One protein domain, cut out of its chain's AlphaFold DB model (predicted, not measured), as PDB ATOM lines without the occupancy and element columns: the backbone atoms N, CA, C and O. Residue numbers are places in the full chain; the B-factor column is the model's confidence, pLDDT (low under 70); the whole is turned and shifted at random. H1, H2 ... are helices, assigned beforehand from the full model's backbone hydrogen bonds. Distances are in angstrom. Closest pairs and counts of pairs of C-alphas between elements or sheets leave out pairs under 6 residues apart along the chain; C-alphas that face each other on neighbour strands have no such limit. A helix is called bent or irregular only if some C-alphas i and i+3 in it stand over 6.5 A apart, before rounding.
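What this domain is: This is residues 104 to 238 of the 433 residues of an uncharacterized protein of Thiolapillus brandeum (UniProt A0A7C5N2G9). What shape does the model have? H3 and H4 lie side by side as an antiparallel helical hairpin, with short H5 on H4; H2 leads from the beginning of H3 to H6, where its first residue meets H6 nearly at right angles, as in a T. Short H1 lies near this meeting place, and of two long stretches with no named element, residues 201 to 223 pass through the middle of the domain. What is it made of? The printed part has 135 residues, with six named helices, H1 to H6 in order along the chain, and no named strand; its class is all helix. It is compact, with a radius of gyration of the C-alphas of 14.0 A, and its spans are 39 by 31 by 27 A.

Where its parts are: Where do the first helices run? H1, residues 104 to 108, begins at C-alpha 104 (141.099, 120.059, 105.269). H2, residues 114 to 127, is 19.8 A long, and H3, residues 129 to 146, is 24.1 A long. Is H3 straight? It has a kink of 49 degrees near residue 136 and is irregular: C-alphas 134 and 137 are 7.5 A apart. Which helices follow? H4, residues 153 to 169, is 24.6 A long, and H5 holds residues 195 to 200. H6, residues 224 to 238, is 21.2 A long and ends at C-alpha 238 (142.729, 107.470, 104.338).

How they stand to each other: What does H4 touch? It forms a hairpin with H3, at a shallow tilt of 7 degrees, opposite ways; their closest C-alphas, of Tyr 138 and Ala 159, are 5.1 A apart. It forms another hairpin with H5, at a steep tilt of 43 degrees, opposite ways, closest at the C-alphas of Arg 161 and Ala 199, 4.9 A. How does H2 stand? It touches H3 only at the corner, closest at the C-alphas of Glu 126 and Arg 132, 4.9 A. With residue 114 alone it touches H6, about perpendicular at 80 degrees; the C-alphas of Tyr 114 and Arg 229, the closest, are 5.5 A apart. Where is H1? It is close to but not clearly touching H6, with the closest C-alphas, of Met 107 and Arg 236, 6.6 A apart. Are the helix backbones complete? Every O i to N i+4 pair is within hydrogen-bond range in H2, H4, H5 and H6, against 12 of 14 in H3 and 0 of 1 in H1, where 2 of 2 O i to N i+3 pairs are.

The domain as a whole: How far does it reach? The two C-alphas farthest apart, of Asn 191 and Asp 221, are 39.5 A apart. Is anything missing, and which links are long? The printed part has no cut; the links H4 to H5, 25 residues, and H5 to H6, 23 residues, are long. Where is confidence low? Residues 218 to 221 are under 70, while the mean pLDDT of the printed part is 90.2.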
ATOM      1  N   ASP A 104     142.086 121.035 105.725       88.56
ATOM      2  CA  ASP A 104     141.099 120.059 105.269       88.56
ATOM      3  C   ASP A 104     140.050 119.733 106.336       88.56
ATOM      4  O   ASP A 104     139.270 118.798 106.154       88.56
ATOM      5  N   LEU A 105     139.981 120.501 107.437       77.38
ATOM      6  CA  LEU A 105     138.954 120.308 108.467       77.38
ATOM      7  C   LEU A 105     137.537 120.313 107.879       77.38
ATOM      8  O   LEU A 105     136.684 119.571 108.358       77.38
ATOM      9  N   LEU A 106     137.283 121.100 106.829       76.38
ATOM     10  CA  LEU A 106     135.977 121.134 106.161       76.38
ATOM     11  C   LEU A 106     135.555 119.755 105.637       76.38
ATOM     12  O   LEU A 106     134.373 119.427 105.666       76.38
ATOM     13  N   MET A 107     136.506 118.912 105.224       86.88
ATOM     14  CA  MET A 107     136.223 117.564 104.725       86.88
ATOM     15  C   MET A 107     135.765 116.597 105.831       86.88
ATOM     16  O   MET A 107     135.382 115.470 105.525       86.88
ATOM     17  N   LEU A 108     135.836 116.985 107.110       73.62
ATOM     18  CA  LEU A 108     135.497 116.120 108.245       73.62
ATOM     19  C   LEU A 108     134.017 116.076 108.585       73.62
ATOM     20  O   LEU A 108     133.590 115.114 109.226       73.62
ATOM     21  N   ASP A 109     133.246 117.092 108.202       73.38
ATOM     22  CA  ASP A 109     131.802 117.042 108.390       73.38
ATOM     23  C   ASP A 109     131.257 115.853 107.580       73.38
ATOM     24  O   ASP A 109     131.507 115.723 106.382       73.38
ATOM     25  N   GLU A 110     130.547 114.942 108.249       70.31
ATOM     26  CA  GLU A 110     129.964 113.758 107.608       70.31
ATOM     27  C   GLU A 110     129.009 114.142 106.473       70.31
ATOM     28  O   GLU A 110     128.842 113.367 105.530       70.31
ATOM     29  N   LYS A 111     128.425 115.345 106.545       79.00
ATOM     30  CA  LYS A 111     127.560 115.928 105.520       79.00
ATOM     31  C   LYS A 111     128.328 116.655 104.418       79.00
ATOM     32  O   LYS A 111     127.714 117.014 103.419       79.00
ATOM     33  N   MET A 112     129.630 116.885 104.583       86.19
ATOM     34  CA  MET A 112     130.462 117.471 103.539       86.19
ATOM     35  C   MET A 112     130.816 116.403 102.512       86.19
ATOM     36  O   MET A 112     131.690 115.556 102.729       86.19
ATOM     37  N   ASP A 113     130.120 116.441 101.385       91.06
ATOM     38  CA  ASP A 113     130.496 115.694 100.198       91.06
ATOM     39  C   ASP A 113     131.439 116.514  99.300       91.06
ATOM     40  O   ASP A 113     131.795 117.663  99.583       91.06
ATOM     41  N   TYR A 114     131.878 115.896  98.206       93.88
ATOM     42  CA  TYR A 114     132.766 116.537  97.243       93.88
ATOM     43  C   TYR A 114     132.163 117.812  96.623       93.88
ATOM     44  O   TYR A 114     132.899 118.765  96.361       93.88
ATOM     45  N   ALA A 115     130.845 117.850  96.397       92.50
ATOM     46  CA  ALA A 115     130.178 119.008  95.804       92.50
ATOM     47  C   ALA A 115     130.145 120.182  96.794       92.50
ATOM     48  O   ALA A 115     130.551 121.290  96.449       92.50
ATOM     49  N   GLY A 116     129.770 119.923  98.050       91.69
ATOM     50  CA  GLY A 116     129.789 120.910  99.126       91.69
ATOM     51  C   GLY A 116     131.187 121.469  99.384       91.69
ATOM     52  O   GLY A 116     131.347 122.688  99.474       91.69
ATOM     53  N   TRP A 117     132.207 120.604  99.428       93.44
ATOM     54  CA  TRP A 117     133.599 121.045  99.555       93.44
ATOM     55  C   TRP A 117     134.020 121.906  98.360       93.44
ATOM     56  O   TRP A 117     134.566 122.991  98.556       93.44
ATOM     57  N   SER A 118     133.725 121.468  97.132       94.62
ATOM     58  CA  SER A 118     134.103 122.208  95.925       94.62
ATOM     59  C   SER A 118     133.469 123.595  95.886       94.62
ATOM     60  O   SER A 118     134.177 124.571  95.650       94.62
ATOM     61  N   THR A 119     132.172 123.700  96.188       92.75
ATOM     62  CA  THR A 119     131.460 124.981  96.269       92.75
ATOM     63  C   THR A 119     132.123 125.918  97.277       92.75
ATOM     64  O   THR A 119     132.472 127.034  96.917       92.75
ATOM     65  N   GLN A 120     132.416 125.460  98.500       90.31
ATOM     66  CA  GLN A 120     133.056 126.317  99.509       90.31
ATOM     67  C   GLN A 120     134.461 126.777  99.111       90.31
ATOM     68  O   GLN A 120     134.849 127.914  99.397       90.31
ATOM     69  N   VAL A 121     135.242 125.910  98.458       92.62
ATOM     70  CA  VAL A 121     136.568 126.286  97.957       92.62
ATOM     71  C   VAL A 121     136.447 127.349  96.868       92.62
ATOM     72  O   VAL A 121     137.162 128.349  96.924       92.62
ATOM     73  N   LEU A 122     135.542 127.164  95.905       93.81
ATOM     74  CA  LEU A 122     135.329 128.108  94.806       93.81
ATOM     75  C   LEU A 122     134.777 129.449  95.311       93.81
ATOM     76  O   LEU A 122     135.350 130.488  94.985       93.81
ATOM     77  N   ASP A 123     133.782 129.438  96.199       91.25
ATOM     78  CA  ASP A 123     133.236 130.644  96.835       91.25
ATOM     79  C   ASP A 123     134.332 131.432  97.565       91.25
ATOM     80  O   ASP A 123     134.430 132.659  97.457       91.25
ATOM     81  N   ARG A 124     135.226 130.734  98.283       87.12
ATOM     82  CA  ARG A 124     136.356 131.379  98.961       87.12
ATOM     83  C   ARG A 124     137.341 131.989  97.967       87.12
ATOM     84  O   ARG A 124     137.810 133.103  98.211       87.12
ATOM     85  N   LEU A 125     137.638 131.315  96.855       89.62
ATOM     86  CA  LEU A 125     138.482 131.875  95.793       89.62
ATOM     87  C   LEU A 125     137.850 133.128  95.171       89.62
ATOM     88  O   LEU A 125     138.566 134.083  94.867       89.62
ATOM     89  N   GLU A 126     136.525 133.170  95.044       88.69
ATOM     90  CA  GLU A 126     135.800 134.311  94.484       88.69
ATOM     91  C   GLU A 126     135.596 135.469  95.469       88.69
ATOM     92  O   GLU A 126     135.479 136.619  95.034       88.69
ATOM     93  N   SER A 127     135.599 135.202  96.778       83.88
ATOM     94  CA  SER A 127     135.270 136.178  97.830       83.88
ATOM     95  C   SER A 127     136.196 137.401  97.897       83.88
ATOM     96  O   SER A 127     135.760 138.478  98.301       83.88
ATOM     97  N   HIS A 128     137.460 137.271  97.476       80.25
ATOM     98  CA  HIS A 128     138.465 138.334  97.573       80.25
ATOM     99  C   HIS A 128     139.091 138.654  96.206       80.25
ATOM    100  O   HIS A 128     139.508 137.729  95.506       80.25
ATOM    101  N   PRO A 129     139.270 139.942  95.834       84.75
ATOM    102  CA  PRO A 129     139.840 140.323  94.537       84.75
ATOM    103  C   PRO A 129     141.205 139.691  94.235       84.75
ATOM    104  O   PRO A 129     141.438 139.254  93.111       84.75
ATOM    105  N   LYS A 130     142.092 139.595  95.240       84.56
ATOM    106  CA  LYS A 130     143.412 138.959  95.093       84.56
ATOM    107  C   LYS A 130     143.288 137.469  94.760       84.56
ATOM    108  O   LYS A 130     143.885 137.014  93.791       84.56
ATOM    109  N   SER A 131     142.480 136.726  95.518       85.19
ATOM    110  CA  SER A 131     142.242 135.296  95.284       85.19
ATOM    111  C   SER A 131     141.597 135.045  93.922       85.19
ATOM    112  O   SER A 131     142.042 134.166  93.187       85.19
ATOM    113  N   ARG A 132     140.626 135.882  93.536       90.38
ATOM    114  CA  ARG A 132     139.949 135.806  92.237       90.38
ATOM    115  C   ARG A 132     140.919 136.008  91.077       90.38
ATOM    116  O   ARG A 132     140.876 135.255  90.110       90.38
ATOM    117  N   ALA A 133     141.811 136.994  91.187       92.81
ATOM    118  CA  ALA A 133     142.839 137.244  90.180       92.81
ATOM    119  C   ALA A 133     143.797 136.050  90.037       92.81
ATOM    120  O   ALA A 133     144.101 135.639  88.920       92.81
ATOM    121  N   LEU A 134     144.224 135.447  91.153       93.56
ATOM    122  CA  LEU A 134     145.089 134.262  91.131       93.56
ATOM    123  C   LEU A 134     144.387 133.028  90.536       93.56
ATOM    124  O   LEU A 134     145.038 132.229  89.860       93.56
ATOM    125  N   ALA A 135     143.079 132.884  90.774       95.44
ATOM    126  CA  ALA A 135     142.258 131.756  90.333       95.44
ATOM    127  C   ALA A 135     141.750 131.856  88.884       95.44
ATOM    128  O   ALA A 135     141.212 130.875  88.376       95.44
ATOM    129  N   ALA A 136     141.929 132.992  88.202       95.88
ATOM    130  CA  ALA A 136     141.356 133.242  86.878       95.88
ATOM    131  C   ALA A 136     141.687 132.145  85.844       95.88
ATOM    132  O   ALA A 136     140.777 131.591  85.224       95.88
ATOM    133  N   ASP A 137     142.965 131.767  85.718       97.06
ATOM    134  CA  ASP A 137     143.414 130.716  84.786       97.06
ATOM    135  C   ASP A 137     142.783 129.355  85.109       97.06
ATOM    136  O   ASP A 137     142.410 128.586  84.217       97.06
ATOM    137  N   TYR A 138     142.650 129.056  86.402       97.88
ATOM    138  CA  TYR A 138     142.067 127.813  86.880       97.88
ATOM    139  C   TYR A 138     140.576 127.739  86.548       97.88
ATOM    140  O   TYR A 138     140.133 126.770  85.933       97.88
ATOM    141  N   LEU A 139     139.821 128.793  86.866       95.62
ATOM    142  CA  LEU A 139     138.388 128.873  86.581       95.62
ATOM    143  C   LEU A 139     138.107 128.822  85.069       95.62
ATOM    144  O   LEU A 139     137.180 128.137  84.633       95.62
ATOM    145  N   ALA A 140     138.938 129.475  84.250       96.44
ATOM    146  CA  ALA A 140     138.848 129.400  82.791       96.44
ATOM    147  C   ALA A 140     139.133 127.985  82.253       96.44
ATOM    148  O   ALA A 140     138.435 127.505  81.352       96.44
ATOM    149  N   THR A 141     140.120 127.293  82.833       97.44
ATOM    150  CA  THR A 141     140.439 125.900  82.491       97.44
ATOM    151  C   THR A 141     139.278 124.978  82.848       97.44
ATOM    152  O   THR A 141     138.832 124.215  81.996       97.44
ATOM    153  N   VAL A 142     138.734 125.093  84.063       95.19
ATOM    154  CA  VAL A 142     137.564 124.322  84.510       95.19
ATOM    155  C   VAL A 142     136.382 124.535  83.564       95.19
ATOM    156  O   VAL A 142     135.828 123.562  83.061       95.19
ATOM    157  N   LYS A 143     136.042 125.789  83.238       93.62
ATOM    158  CA  LYS A 143     134.943 126.106  82.310       93.62
ATOM    159  C   LYS A 143     135.132 125.463  80.931       93.62
ATOM    160  O   LYS A 143     134.175 124.940  80.359       93.62
ATOM    161  N   THR A 144     136.360 125.492  80.413       94.88
ATOM    162  CA  THR A 144     136.707 124.875  79.125       94.88
ATOM    163  C   THR A 144     136.554 123.357  79.182       94.88
ATOM    164  O   THR A 144     135.914 122.778  78.309       94.88
ATOM    165  N   GLN A 145     137.097 122.715  80.220       94.69
ATOM    166  CA  GLN A 145     137.084 121.256  80.334       94.69
ATOM    167  C   GLN A 145     135.683 120.705  80.602       94.69
ATOM    168  O   GLN A 145     135.308 119.711  79.998       94.69
ATOM    169  N   LEU A 146     134.863 121.371  81.416       90.94
ATOM    170  CA  LEU A 146     133.487 120.922  81.663       90.94
ATOM    171  C   LEU A 146     132.576 121.037  80.429       90.94
ATOM    172  O   LEU A 146     131.574 120.338  80.359       90.94
ATOM    173  N   SER A 147     132.931 121.878  79.450       89.88
ATOM    174  CA  SER A 147     132.209 121.992  78.171       89.88
ATOM    175  C   SER A 147     132.728 121.033  77.086       89.88
ATOM    176  O   SER A 147     132.170 120.987  75.988       89.88
ATOM    177  N   ALA A 148     133.823 120.309  77.336       89.56
ATOM    178  CA  ALA A 148     134.457 119.450  76.342       89.56
ATOM    179  C   ALA A 148     133.773 118.074  76.260       89.56
ATOM    180  O   ALA A 148     133.417 117.488  77.275       89.56
ATOM    181  N   HIS A 149     133.676 117.506  75.050       86.69
ATOM    182  CA  HIS A 149     133.201 116.123  74.859       86.69
ATOM    183  C   HIS A 149     134.109 115.083  75.533       86.69
ATOM    184  O   HIS A 149     133.639 114.049  75.994       86.69
ATOM    185  N   SER A 150     135.417 115.349  75.560       90.06
ATOM    186  CA  SER A 150     136.428 114.500  76.190       90.06
ATOM    187  C   SER A 150     137.293 115.372  77.100       90.06
ATOM    188  O   SER A 150     138.320 115.879  76.645       90.06
ATOM    189  N   PRO A 151     136.864 115.612  78.349       92.62
ATOM    190  CA  PRO A 151     137.585 116.481  79.267       92.62
ATOM    191  C   PRO A 151     138.953 115.909  79.657       92.62
ATOM    192  O   PRO A 151     139.085 114.723  79.960       92.62
ATOM    193  N   ASP A 152     139.961 116.775  79.714       95.19
ATOM    194  CA  ASP A 152     141.298 116.472  80.223       95.19
ATOM    195  C   ASP A 152     141.374 116.789  81.727       95.19
ATOM    196  O   ASP A 152     141.495 117.945  82.148       95.19
ATOM    197  N   ALA A 153     141.310 115.737  82.549       95.94
ATOM    198  CA  ALA A 153     141.446 115.843  84.000       95.94
ATOM    199  C   ALA A 153     142.795 116.456  84.416       95.94
ATOM    200  O   ALA A 153     142.853 117.243  85.362       95.94
ATOM    201  N   GLU A 154     143.877 116.131  83.706       96.94
ATOM    202  CA  GLU A 154     145.228 116.583  84.037       96.94
ATOM    203  C   GLU A 154     145.411 118.074  83.726       96.94
ATOM    204  O   GLU A 154     146.093 118.774  84.476       96.94
ATOM    205  N   ALA A 155     144.730 118.617  82.711       97.69
ATOM    206  CA  ALA A 155     144.672 120.066  82.510       97.69
ATOM    207  C   ALA A 155     144.086 120.794  83.733       97.69
ATOM    208  O   ALA A 155     144.656 121.793  84.183       97.69
ATOM    209  N   VAL A 156     142.991 120.276  84.308       97.94
ATOM    210  CA  VAL A 156     142.367 120.844  85.516       97.94
ATOM    211  C   VAL A 156     143.295 120.722  86.725       97.94
ATOM    212  O   VAL A 156     143.520 121.708  87.431       97.94
ATOM    213  N   LEU A 157     143.873 119.538  86.951       98.50
ATOM    214  CA  LEU A 157     144.787 119.286  88.071       98.50
ATOM    215  C   LEU A 157     146.040 120.166  87.988       98.50
ATOM    216  O   LEU A 157     146.436 120.772  88.984       98.50
ATOM    217  N   ARG A 158     146.643 120.302  86.802       98.31
ATOM    218  CA  ARG A 158     147.803 121.173  86.576       98.31
ATOM    219  C   ARG A 158     147.477 122.635  86.863       98.31
ATOM    220  O   ARG A 158     148.251 123.297  87.555       98.31
ATOM    221  N   ALA A 159     146.337 123.126  86.379       98.31
ATOM    222  CA  ALA A 159     145.897 124.490  86.653       98.31
ATOM    223  C   ALA A 159     145.653 124.719  88.155       98.31
ATOM    224  O   ALA A 159     146.039 125.759  88.690       98.31
ATOM    225  N   TYR A 160     145.096 123.729  88.860       98.44
ATOM    226  CA  TYR A 160     144.867 123.831  90.300       98.44
ATOM    227  C   TYR A 160     146.166 123.782  91.119       98.44
ATOM    228  O   TYR A 160     146.351 124.605  92.013       98.44
ATOM    229  N   ARG A 161     147.126 122.907  90.777       98.06
ATOM    230  CA  ARG A 161     148.468 122.900  91.400       98.06
ATOM    231  C   ARG A 161     149.163 124.252  91.244       98.06
ATOM    232  O   ARG A 161     149.766 124.748  92.195       98.06
ATOM    233  N   LEU A 162     149.056 124.865  90.065       97.69
ATOM    234  CA  LEU A 162     149.620 126.189  89.812       97.69
ATOM    235  C   LEU A 162     148.929 127.278  90.644       97.69
ATOM    236  O   LEU A 162     149.611 128.137  91.202       97.69
ATOM    237  N   LEU A 163     147.602 127.223  90.776       97.44
ATOM    238  CA  LEU A 163     146.856 128.110  91.670       97.44
ATOM    239  C   LEU A 163     147.342 127.976  93.120       97.44
ATOM    240  O   LEU A 163     147.676 128.985  93.738       97.44
ATOM    241  N   LEU A 164     147.436 126.756  93.656       96.31
ATOM    242  CA  LEU A 164     147.891 126.543  95.033       96.31
ATOM    243  C   LEU A 164     149.339 127.019  95.243       96.31
ATOM    244  O   LEU A 164     149.624 127.650  96.259       96.31
ATOM    245  N   ALA A 165     150.235 126.812  94.271       95.50
ATOM    246  CA  ALA A 165     151.596 127.356  94.322       95.50
ATOM    247  C   ALA A 165     151.597 128.892  94.397       95.50
ATOM    248  O   ALA A 165     152.283 129.473  95.239       95.50
ATOM    249  N   ARG A 166     150.791 129.556  93.559       94.00
ATOM    250  CA  ARG A 166     150.646 131.021  93.566       94.00
ATOM    251  C   ARG A 166     150.049 131.529  94.879       94.00
ATOM    252  O   ARG A 166     150.511 132.544  95.397       94.00
ATOM    253  N   LEU A 167     149.054 130.832  95.431       91.44
ATOM    254  CA  LEU A 167     148.468 131.150  96.736       91.44
ATOM    255  C   LEU A 167     149.524 131.065  97.846       91.44
ATOM    256  O   LEU A 167     149.659 132.017  98.611       91.44
ATOM    257  N   MET A 168     150.326 129.995  97.883       88.69
ATOM    258  CA  MET A 168     151.418 129.847  98.855       88.69
ATOM    259  C   MET A 168     152.463 130.963  98.740       88.69
ATOM    260  O   MET A 168     152.859 131.531  99.754       88.69
ATOM    261  N   GLN A 169     152.876 131.318  97.520       87.38
ATOM    262  CA  GLN A 169     153.829 132.414  97.286       87.38
ATOM    263  C   GLN A 169     153.277 133.788  97.685       87.38
ATOM    264  O   GLN A 169     154.037 134.681  98.048       87.38
ATOM    265  N   ASN A 170     151.954 133.954  97.654       84.38
ATOM    266  CA  ASN A 170     151.274 135.154  98.136       84.38
ATOM    267  C   ASN A 170     150.889 135.068  99.624       84.38
ATOM    268  O   ASN A 170     150.126 135.904 100.106       84.38
ATOM    269  N   TYR A 171     151.457 134.101 100.354       77.12
ATOM    270  CA  TYR A 171     151.267 133.876 101.789       77.12
ATOM    271  C   TYR A 171     149.830 133.528 102.202       77.12
ATOM    272  O   TYR A 171     149.472 133.719 103.364       77.12
ATOM    273  N   SER A 172     149.035 132.980 101.279       81.81
ATOM    274  CA  SER A 172     147.735 132.403 101.617       81.81
ATOM    275  C   SER A 172     147.929 131.106 102.403       81.81
ATOM    276  O   SER A 172     148.623 130.197 101.938       81.81
ATOM    277  N   ALA A 173     147.302 130.987 103.573       72.19
ATOM    278  CA  ALA A 173     147.271 129.736 104.326       72.19
ATOM    279  C   ALA A 173     146.134 128.805 103.883       72.19
ATOM    280  O   ALA A 173     146.141 127.635 104.263       72.19
ATOM    281  N   PHE A 174     145.190 129.271 103.054       82.56
ATOM    282  CA  PHE A 174     144.111 128.433 102.527       82.56
ATOM    283  C   PHE A 174     144.593 127.537 101.383       82.56
ATOM    284  O   PHE A 174     144.401 127.836 100.204       82.56
ATOM    285  N   ILE A 175     145.234 126.430 101.753       91.19
ATOM    286  CA  ILE A 175     145.762 125.428 100.827       91.19
ATOM    287  C   ILE A 175     145.074 124.097 101.109       91.19
ATOM    288  O   ILE A 175     145.450 123.388 102.043       91.19
ATOM    289  N   THR A 176     144.071 123.774 100.298       93.69
ATOM    290  CA  THR A 176     143.338 122.505 100.332       93.69
ATOM    291  C   THR A 176     143.356 121.885  98.927       93.69
ATOM    292  O   THR A 176     143.232 122.630  97.958       93.69
ATOM    293  N   PRO A 177     143.569 120.568  98.767       95.75
ATOM    294  CA  PRO A 177     143.890 119.607  99.816       95.75
ATOM    295  C   PRO A 177     145.281 119.854 100.427       95.75
ATOM    296  O   PRO A 177     146.239 120.203  99.734       95.75
ATOM    297  N   SER A 178     145.413 119.653 101.738       92.88
ATOM    298  CA  SER A 178     146.625 119.971 102.513       92.88
ATOM    299  C   SER A 178     147.864 119.192 102.069       92.88
ATOM    300  O   SER A 178     148.989 119.591 102.384       92.88
ATOM    301  N   VAL A 179     147.696 118.096 101.316       93.62
ATOM    302  CA  VAL A 179     148.820 117.357 100.712       93.62
ATOM    303  C   VAL A 179     149.644 118.205  99.756       93.62
ATOM    304  O   VAL A 179     150.841 117.962  99.604       93.62
ATOM    305  N   PHE A 180     149.057 119.256  99.184       95.31
ATOM    306  CA  PHE A 180     149.815 120.208  98.392       95.31
ATOM    307  C   PHE A 180     150.845 120.964  99.244       95.31
ATOM    308  O   PHE A 180     151.985 121.110  98.814       95.31
ATOM    309  N   ALA A 181     150.492 121.374 100.467       91.75
ATOM    310  CA  ALA A 181     151.403 122.073 101.380       91.75
ATOM    311  C   ALA A 181     152.361 121.124 102.117       91.75
ATOM    312  O   ALA A 181     153.511 121.476 102.348       91.75
ATOM    313  N   LEU A 182     151.903 119.922 102.471       90.56
ATOM    314  CA  LEU A 182     152.667 118.921 103.218       90.56
ATOM    315  C   LEU A 182     152.333 117.542 102.652       90.56
ATOM    316  O   LEU A 182     151.219 117.079 102.860       90.56
ATOM    317  N   ASP A 183     153.237 116.875 101.931       90.50
ATOM    318  CA  ASP A 183     152.864 115.617 101.256       90.50
ATOM    319  C   ASP A 183     152.638 114.476 102.269       90.50
ATOM    320  O   ASP A 183     152.822 114.645 103.476       90.50
ATOM    321  N   THR A 184     152.234 113.296 101.799       86.75
ATOM    322  CA  THR A 184     152.024 112.106 102.648       86.75
ATOM    323  C   THR A 184     153.310 111.572 103.295       86.75
ATOM    324  O   THR A 184     153.249 110.680 104.134       86.75
ATOM    325  N   ARG A 185     154.479 112.119 102.929       83.50
ATOM    326  CA  ARG A 185     155.795 111.832 103.519       83.50
ATOM    327  C   ARG A 185     156.327 113.000 104.357       83.50
ATOM    328  O   ARG A 185     157.456 112.929 104.834       83.50
ATOM    329  N   GLY A 186     155.548 114.069 104.524       79.06
ATOM    330  CA  GLY A 186     155.916 115.246 105.305       79.06
ATOM    331  C   GLY A 186     156.820 116.257 104.647       79.06
ATOM    332  O   GLY A 186     157.358 117.130 105.323       79.06
ATOM    333  N   ARG A 187     156.999 116.165 103.337       85.44
ATOM    334  CA  ARG A 187     157.817 117.120 102.607       85.44
ATOM    335  C   ARG A 187     156.968 118.327 102.254       85.44
ATOM    336  O   ARG A 187     155.922 118.202 101.602       85.44
ATOM    337  N   MET A 188     157.445 119.488 102.682       86.62
ATOM    338  CA  MET A 188     156.972 120.780 102.195       86.62
ATOM    339  C   MET A 188     157.460 120.989 100.751       86.62
ATOM    340  O   MET A 188     158.452 120.375 100.356       86.62
ATOM    341  N   PRO A 189     156.792 121.830  99.949       87.31
ATOM    342  CA  PRO A 189     157.369 122.303  98.698       87.31
ATOM    343  C   PRO A 189     158.671 123.075  98.944       87.31
ATOM    344  O   PRO A 189     158.808 123.770  99.955       87.31
ATOM    345  N   ASP A 190     159.591 122.991  97.985       82.38
ATOM    346  CA  ASP A 190     160.781 123.838  97.959       82.38
ATOM    347  C   ASP A 190     160.375 125.315  97.876       82.38
ATOM    348  O   ASP A 190     159.410 125.673  97.191       82.38
ATOM    349  N   ASN A 191     161.139 126.189  98.533       76.69
ATOM    350  CA  ASN A 191     160.937 127.634  98.445       76.69
ATOM    351  C   ASN A 191     161.491 128.173  97.114       76.69
ATOM    352  O   ASN A 191     162.542 128.814  97.073       76.69
ATOM    353  N   HIS A 192     160.823 127.838  96.011       86.50
ATOM    354  CA  HIS A 192     161.219 128.248  94.671       86.50
ATOM    355  C   HIS A 192     160.403 129.469  94.204       86.50
ATOM    356  O   HIS A 192     159.177 129.479  94.366       86.50
ATOM    357  N   PRO A 193     161.038 130.488  93.587       86.62
ATOM    358  CA  PRO A 193     160.344 131.701  93.148       86.62
ATOM    359  C   PRO A 193     159.383 131.458  91.977       86.62
ATOM    360  O   PRO A 193     158.386 132.157  91.845       86.62
ATOM    361  N   ASP A 194     159.639 130.450  91.139       92.75
ATOM    362  CA  ASP A 194     158.712 130.048  90.073       92.75
ATOM    363  C   ASP A 194     157.620 129.094  90.605       92.75
ATOM    364  O   ASP A 194     157.951 127.957  90.977       92.75
ATOM    365  N   PRO A 195     156.334 129.506  90.609       94.19
ATOM    366  CA  PRO A 195     155.229 128.669  91.070       94.19
ATOM    367  C   PRO A 195     154.997 127.443  90.185       94.19
ATOM    368  O   PRO A 195     154.474 126.445  90.677       94.19
ATOM    369  N   ALA A 196     155.386 127.466  88.906       95.00
ATOM    370  CA  ALA A 196     155.239 126.308  88.028       95.00
ATOM    371  C   ALA A 196     156.159 125.160  88.462       95.00
ATOM    372  O   ALA A 196     155.736 124.003  88.489       95.00
ATOM    373  N   ARG A 197     157.388 125.478  88.887       94.31
ATOM    374  CA  ARG A 197     158.315 124.481  89.431       94.31
ATOM    375  C   ARG A 197     157.831 123.905  90.756       94.31
ATOM    376  O   ARG A 197     157.948 122.699  90.959       94.31
ATOM    377  N   VAL A 198     157.254 124.741  91.623       94.31
ATOM    378  CA  VAL A 198     156.591 124.263  92.843       94.31
ATOM    379  C   VAL A 198     155.453 123.318  92.463       94.31
ATOM    380  O   VAL A 198     155.446 122.178  92.902       94.31
ATOM    381  N   ALA A 199     154.538 123.745  91.592       95.81
ATOM    382  CA  ALA A 199     153.380 122.962  91.170       95.81
ATOM    383  C   ALA A 199     153.750 121.595  90.566       95.81
ATOM    384  O   ALA A 199     153.089 120.606  90.870       95.81
ATOM    385  N   ALA A 200     154.809 121.522  89.753       93.88
ATOM    386  CA  ALA A 200     155.253 120.286  89.103       93.88
ATOM    387  C   ALA A 200     155.726 119.202  90.088       93.88
ATOM    388  O   ALA A 200     155.627 118.016  89.790       93.88
ATOM    389  N   GLY A 201     156.225 119.595  91.264       92.06
ATOM    390  CA  GLY A 201     156.702 118.666  92.291       92.06
ATOM    391  C   GLY A 201     155.634 118.210  93.288       92.06
ATOM    392  O   GLY A 201     155.980 117.550  94.270       92.06
ATOM    393  N   ARG A 202     154.362 118.602  93.110       95.44
ATOM    394  CA  ARG A 202     153.295 118.418  94.110       95.44
ATOM    395  C   ARG A 202     152.101 117.647  93.561       95.44
ATOM    396  O   ARG A 202     151.829 117.651  92.367       95.44
ATOM    397  N   LEU A 203     151.356 117.026  94.472       96.38
ATOM    398  CA  LEU A 203     150.123 116.293  94.191       96.38
ATOM    399  C   LEU A 203     148.930 116.947  94.893       96.38
ATOM    400  O   LEU A 203     149.091 117.671  95.877       96.38
ATOM    401  N   LEU A 204     147.733 116.647  94.393       97.31
ATOM    402  CA  LEU A 204     146.447 117.090  94.948       97.31
ATOM    403  C   LEU A 204     145.648 115.927  95.563       97.31
ATOM    404  O   LEU A 204     144.435 115.997  95.706       97.31
ATOM    405  N   GLY A 205     146.315 114.817  95.864       95.94
ATOM    406  CA  GLY A 205     145.698 113.570  96.302       95.94
ATOM    407  C   GLY A 205     146.683 112.692  97.062       95.94
ATOM    408  O   GLY A 205     147.778 113.136  97.410       95.94
ATOM    409  N   LEU A 206     146.311 111.439  97.328       94.12
ATOM    410  CA  LEU A 206     147.194 110.511  98.048       94.12
ATOM    411  C   LEU A 206     148.382 110.056  97.185       94.12
ATOM    412  O   LEU A 206     149.462 109.789  97.712       94.12
ATOM    413  N   ASN A 207     148.163 109.959  95.874       95.31
ATOM    414  CA  ASN A 207     149.116 109.539  94.846       95.31
ATOM    415  C   ASN A 207     148.708 110.126  93.479       95.31
ATOM    416  O   ASN A 207     147.759 110.912  93.405       95.31
ATOM    417  N   GLU A 208     149.432 109.777  92.415       95.25
ATOM    418  CA  GLU A 208     149.200 110.297  91.062       95.25
ATOM    419  C   GLU A 208     147.814 109.922  90.517       95.25
ATOM    420  O   GLU A 208     147.193 110.730  89.824       95.25
ATOM    421  N   GLU A 209     147.295 108.754  90.901       95.00
ATOM    422  CA  GLU A 209     146.034 108.188  90.416       95.00
ATOM    423  C   GLU A 209     144.793 108.673  91.185       95.00
ATOM    424  O   GLU A 209     143.669 108.487  90.720       95.00
ATOM    425  N   SER A 210     144.969 109.278  92.365       96.31
ATOM    426  CA  SER A 210     143.881 109.683  93.275       96.31
ATOM    427  C   SER A 210     143.852 111.188  93.540       96.31
ATOM    428  O   SER A 210     143.622 111.647  94.661       96.31
ATOM    429  N   GLN A 211     144.103 111.980  92.500       97.94
ATOM    430  CA  GLN A 211     144.077 113.438  92.570       97.94
ATOM    431  C   GLN A 211     142.676 113.992  92.291       97.94
ATOM    432  O   GLN A 211     141.862 113.367  91.608       97.94
ATOM    433  N   PHE A 212     142.396 115.172  92.840       98.00
ATOM    434  CA  PHE A 212     141.144 115.891  92.632       98.00
ATOM    435  C   PHE A 212     141.366 117.404  92.727       98.00
ATOM    436  O   PHE A 212     142.351 117.874  93.293       98.00
ATOM    437  N   ALA A 213     140.442 118.168  92.160       97.75
ATOM    438  CA  ALA A 213     140.396 119.625  92.236       97.75
ATOM    439  C   ALA A 213     138.924 120.058  92.314       97.75
ATOM    440  O   ALA A 213     138.085 119.330  91.792       97.75
ATOM    441  N   PRO A 214     138.585 121.191  92.946       96.56
ATOM    442  CA  PRO A 214     137.196 121.591  93.157       96.56
ATOM    443  C   PRO A 214     136.479 121.917  91.838       96.56
ATOM    444  O   PRO A 214     136.918 122.759  91.066       96.56
ATOM    445  N   LEU A 215     135.337 121.289  91.571       95.06
ATOM    446  CA  LEU A 215     134.529 121.591  90.384       95.06
ATOM    447  C   LEU A 215     133.219 122.287  90.782       95.06
ATOM    448  O   LEU A 215     132.658 121.946  91.824       95.06
ATOM    449  N   PRO A 216     132.712 123.250  89.988       92.25
ATOM    450  CA  PRO A 216     131.420 123.871  90.248       92.25
ATOM    451  C   PRO A 216     130.316 122.813  90.288       92.25
ATOM    452  O   PRO A 216     130.338 121.846  89.529       92.25
ATOM    453  N   SER A 217     129.338 123.026  91.165       76.69
ATOM    454  CA  SER A 217     128.163 122.164  91.308       76.69
ATOM    455  C   SER A 217     127.187 122.397  90.146       76.69
ATOM    456  O   SER A 217     126.155 123.033  90.316       76.69
ATOM    457  N   MET A 218     127.544 121.952  88.943       66.38
ATOM    458  CA  MET A 218     126.640 121.851  87.790       66.38
ATOM    459  C   MET A 218     126.443 120.360  87.471       66.38
ATOM    460  O   MET A 218     127.271 119.550  87.880       66.38
ATOM    461  N   GLU A 219     125.317 120.017  86.834       54.75
ATOM    462  CA  GLU A 219     124.737 118.665  86.713       54.75
ATOM    463  C   GLU A 219     125.761 117.525  86.542       54.75
ATOM    464  O   GLU A 219     126.745 117.657  85.817       54.75
ATOM    465  N   GLU A 220     125.508 116.396  87.223       54.84
ATOM    466  CA  GLU A 220     126.377 115.211  87.383       54.84
ATOM    467  C   GLU A 220     126.835 114.520  86.068       54.84
ATOM    468  O   GLU A 220     127.474 113.471  86.116       54.84
ATOM    469  N   ASP A 221     126.580 115.120  84.905       63.19
ATOM    470  CA  ASP A 221     126.803 114.570  83.568       63.19
ATOM    471  C   ASP A 221     128.227 114.766  83.022       63.19
ATOM    472  O   ASP A 221     128.550 114.256  81.946       63.19
ATOM    473  N   THR A 222     129.126 115.464  83.733       77.38
ATOM    474  CA  THR A 222     130.525 115.566  83.277       77.38
ATOM    475  C   THR A 222     131.352 114.355  83.738       77.38
ATOM    476  O   THR A 222     131.348 114.017  84.929       77.38
ATOM    477  N   PRO A 223     132.147 113.719  82.850       87.81
ATOM    478  CA  PRO A 223     132.969 112.556  83.205       87.81
ATOM    479  C   PRO A 223     133.976 112.785  84.347       87.81
ATOM    480  O   PRO A 223     134.456 111.821  84.944       87.81
ATOM    481  N   LEU A 224     134.315 114.043  84.665       92.69
ATOM    482  CA  LEU A 224     135.295 114.379  85.702       92.69
ATOM    483  C   LEU A 224     134.734 114.273  87.127       92.69
ATOM    484  O   LEU A 224     135.475 113.896  88.038       92.69
ATOM    485  N   HIS A 225     133.448 114.583  87.339       92.81
ATOM    486  CA  HIS A 225     132.856 114.613  88.684       92.81
ATOM    487  C   HIS A 225     132.973 113.270  89.421       92.81
ATOM    488  O   HIS A 225     133.463 113.270  90.554       92.81
ATOM    489  N   PRO A 226     132.601 112.119  88.822       92.56
ATOM    490  CA  PRO A 226     132.724 110.824  89.491       92.56
ATOM    491  C   PRO A 226     134.173 110.466  89.846       92.56
ATOM    492  O   PRO A 226     134.428 109.906  90.914       92.56
ATOM    493  N   VAL A 227     135.128 110.818  88.976       93.94
ATOM    494  CA  VAL A 227     136.560 110.551  89.185       93.94
ATOM    495  C   VAL A 227     137.084 111.361  90.371       93.94
ATOM    496  O   VAL A 227     137.642 110.788  91.307       93.94
ATOM    497  N   PHE A 228     136.847 112.674  90.386       96.62
ATOM    498  CA  PHE A 228     137.305 113.538  91.475       96.62
ATOM    499  C   PHE A 228     136.565 113.271  92.791       96.62
ATOM    500  O   PHE A 228     137.209 113.267  93.840       96.62
ATOM    501  N   ARG A 229     135.264 112.938  92.762       95.81
ATOM    502  CA  ARG A 229     134.505 112.509  93.955       95.81
ATOM    503  C   ARG A 229     135.115 111.246  94.571       95.81
ATOM    504  O   ARG A 229     135.342 111.205  95.778       95.81
ATOM    505  N   LYS A 230     135.453 110.240  93.755       96.19
ATOM    506  CA  LYS A 230     136.111 109.010  94.228       96.19
ATOM    507  C   LYS A 230     137.468 109.303  94.877       96.19
ATOM    508  O   LYS A 230     137.738 108.789  95.963       96.19
ATOM    509  N   SER A 231     138.301 110.127  94.241       97.62
ATOM    510  CA  SER A 231     139.598 110.559  94.784       97.62
ATOM    511  C   SER A 231     139.447 111.325  96.104       97.62
ATOM    512  O   SER A 231     140.150 111.030  97.071       97.62
ATOM    513  N   PHE A 232     138.479 112.243  96.184       96.75
ATOM    514  CA  PHE A 232     138.136 112.978  97.403       96.75
ATOM    515  C   PHE A 232     137.728 112.039  98.547       96.75
ATOM    516  O   PHE A 232     138.225 112.162  99.666       96.75
ATOM    517  N   ASP A 233     136.864 111.055  98.285       95.19
ATOM    518  CA  ASP A 233     136.420 110.113  99.315       95.19
ATOM    519  C   ASP A 233     137.554 109.210  99.812       95.19
ATOM    520  O   ASP A 233     137.655 108.943 101.016       95.19
ATOM    521  N   GLN A 234     138.439 108.772  98.910       95.88
ATOM    522  CA  GLN A 234     139.652 108.038  99.273       95.88
ATOM    523  C   GLN A 234     140.568 108.890 100.151       95.88
ATOM    524  O   GLN A 234     140.995 108.430 101.213       95.88
ATOM    525  N   TYR A 235     140.809 110.137  99.747       95.31
ATOM    526  CA  TYR A 235     141.609 111.105 100.488       95.31
ATOM    527  C   TYR A 235     141.066 111.329 101.900       95.31
ATOM    528  O   TYR A 235     141.775 111.142 102.895       95.31
ATOM    529  N   ARG A 236     139.768 111.631 102.001       92.50
ATOM    530  CA  ARG A 236     139.072 111.840 103.271       92.50
ATOM    531  C   ARG A 236     139.173 110.614 104.176       92.50
ATOM    532  O   ARG A 236     139.464 110.742 105.365       92.50
ATOM    533  N   LYS A 237     138.939 109.415 103.634       91.69
ATOM    534  CA  LYS A 237     138.966 108.166 104.405       91.69
ATOM    535  C   LYS A 237     140.367 107.807 104.898       91.69
ATOM    536  O   LYS A 237     140.494 107.375 106.041       91.69
ATOM    537  N   ALA A 238     141.379 107.939 104.045       90.50
ATOM    538  CA  ALA A 238     142.729 107.470 104.338       90.50
ATOM    539  C   ALA A 238     143.541 108.470 105.163       90.50
ATOM    540  O   ALA A 238     144.258 108.055 106.067       90.50
TER     541      ALA A 238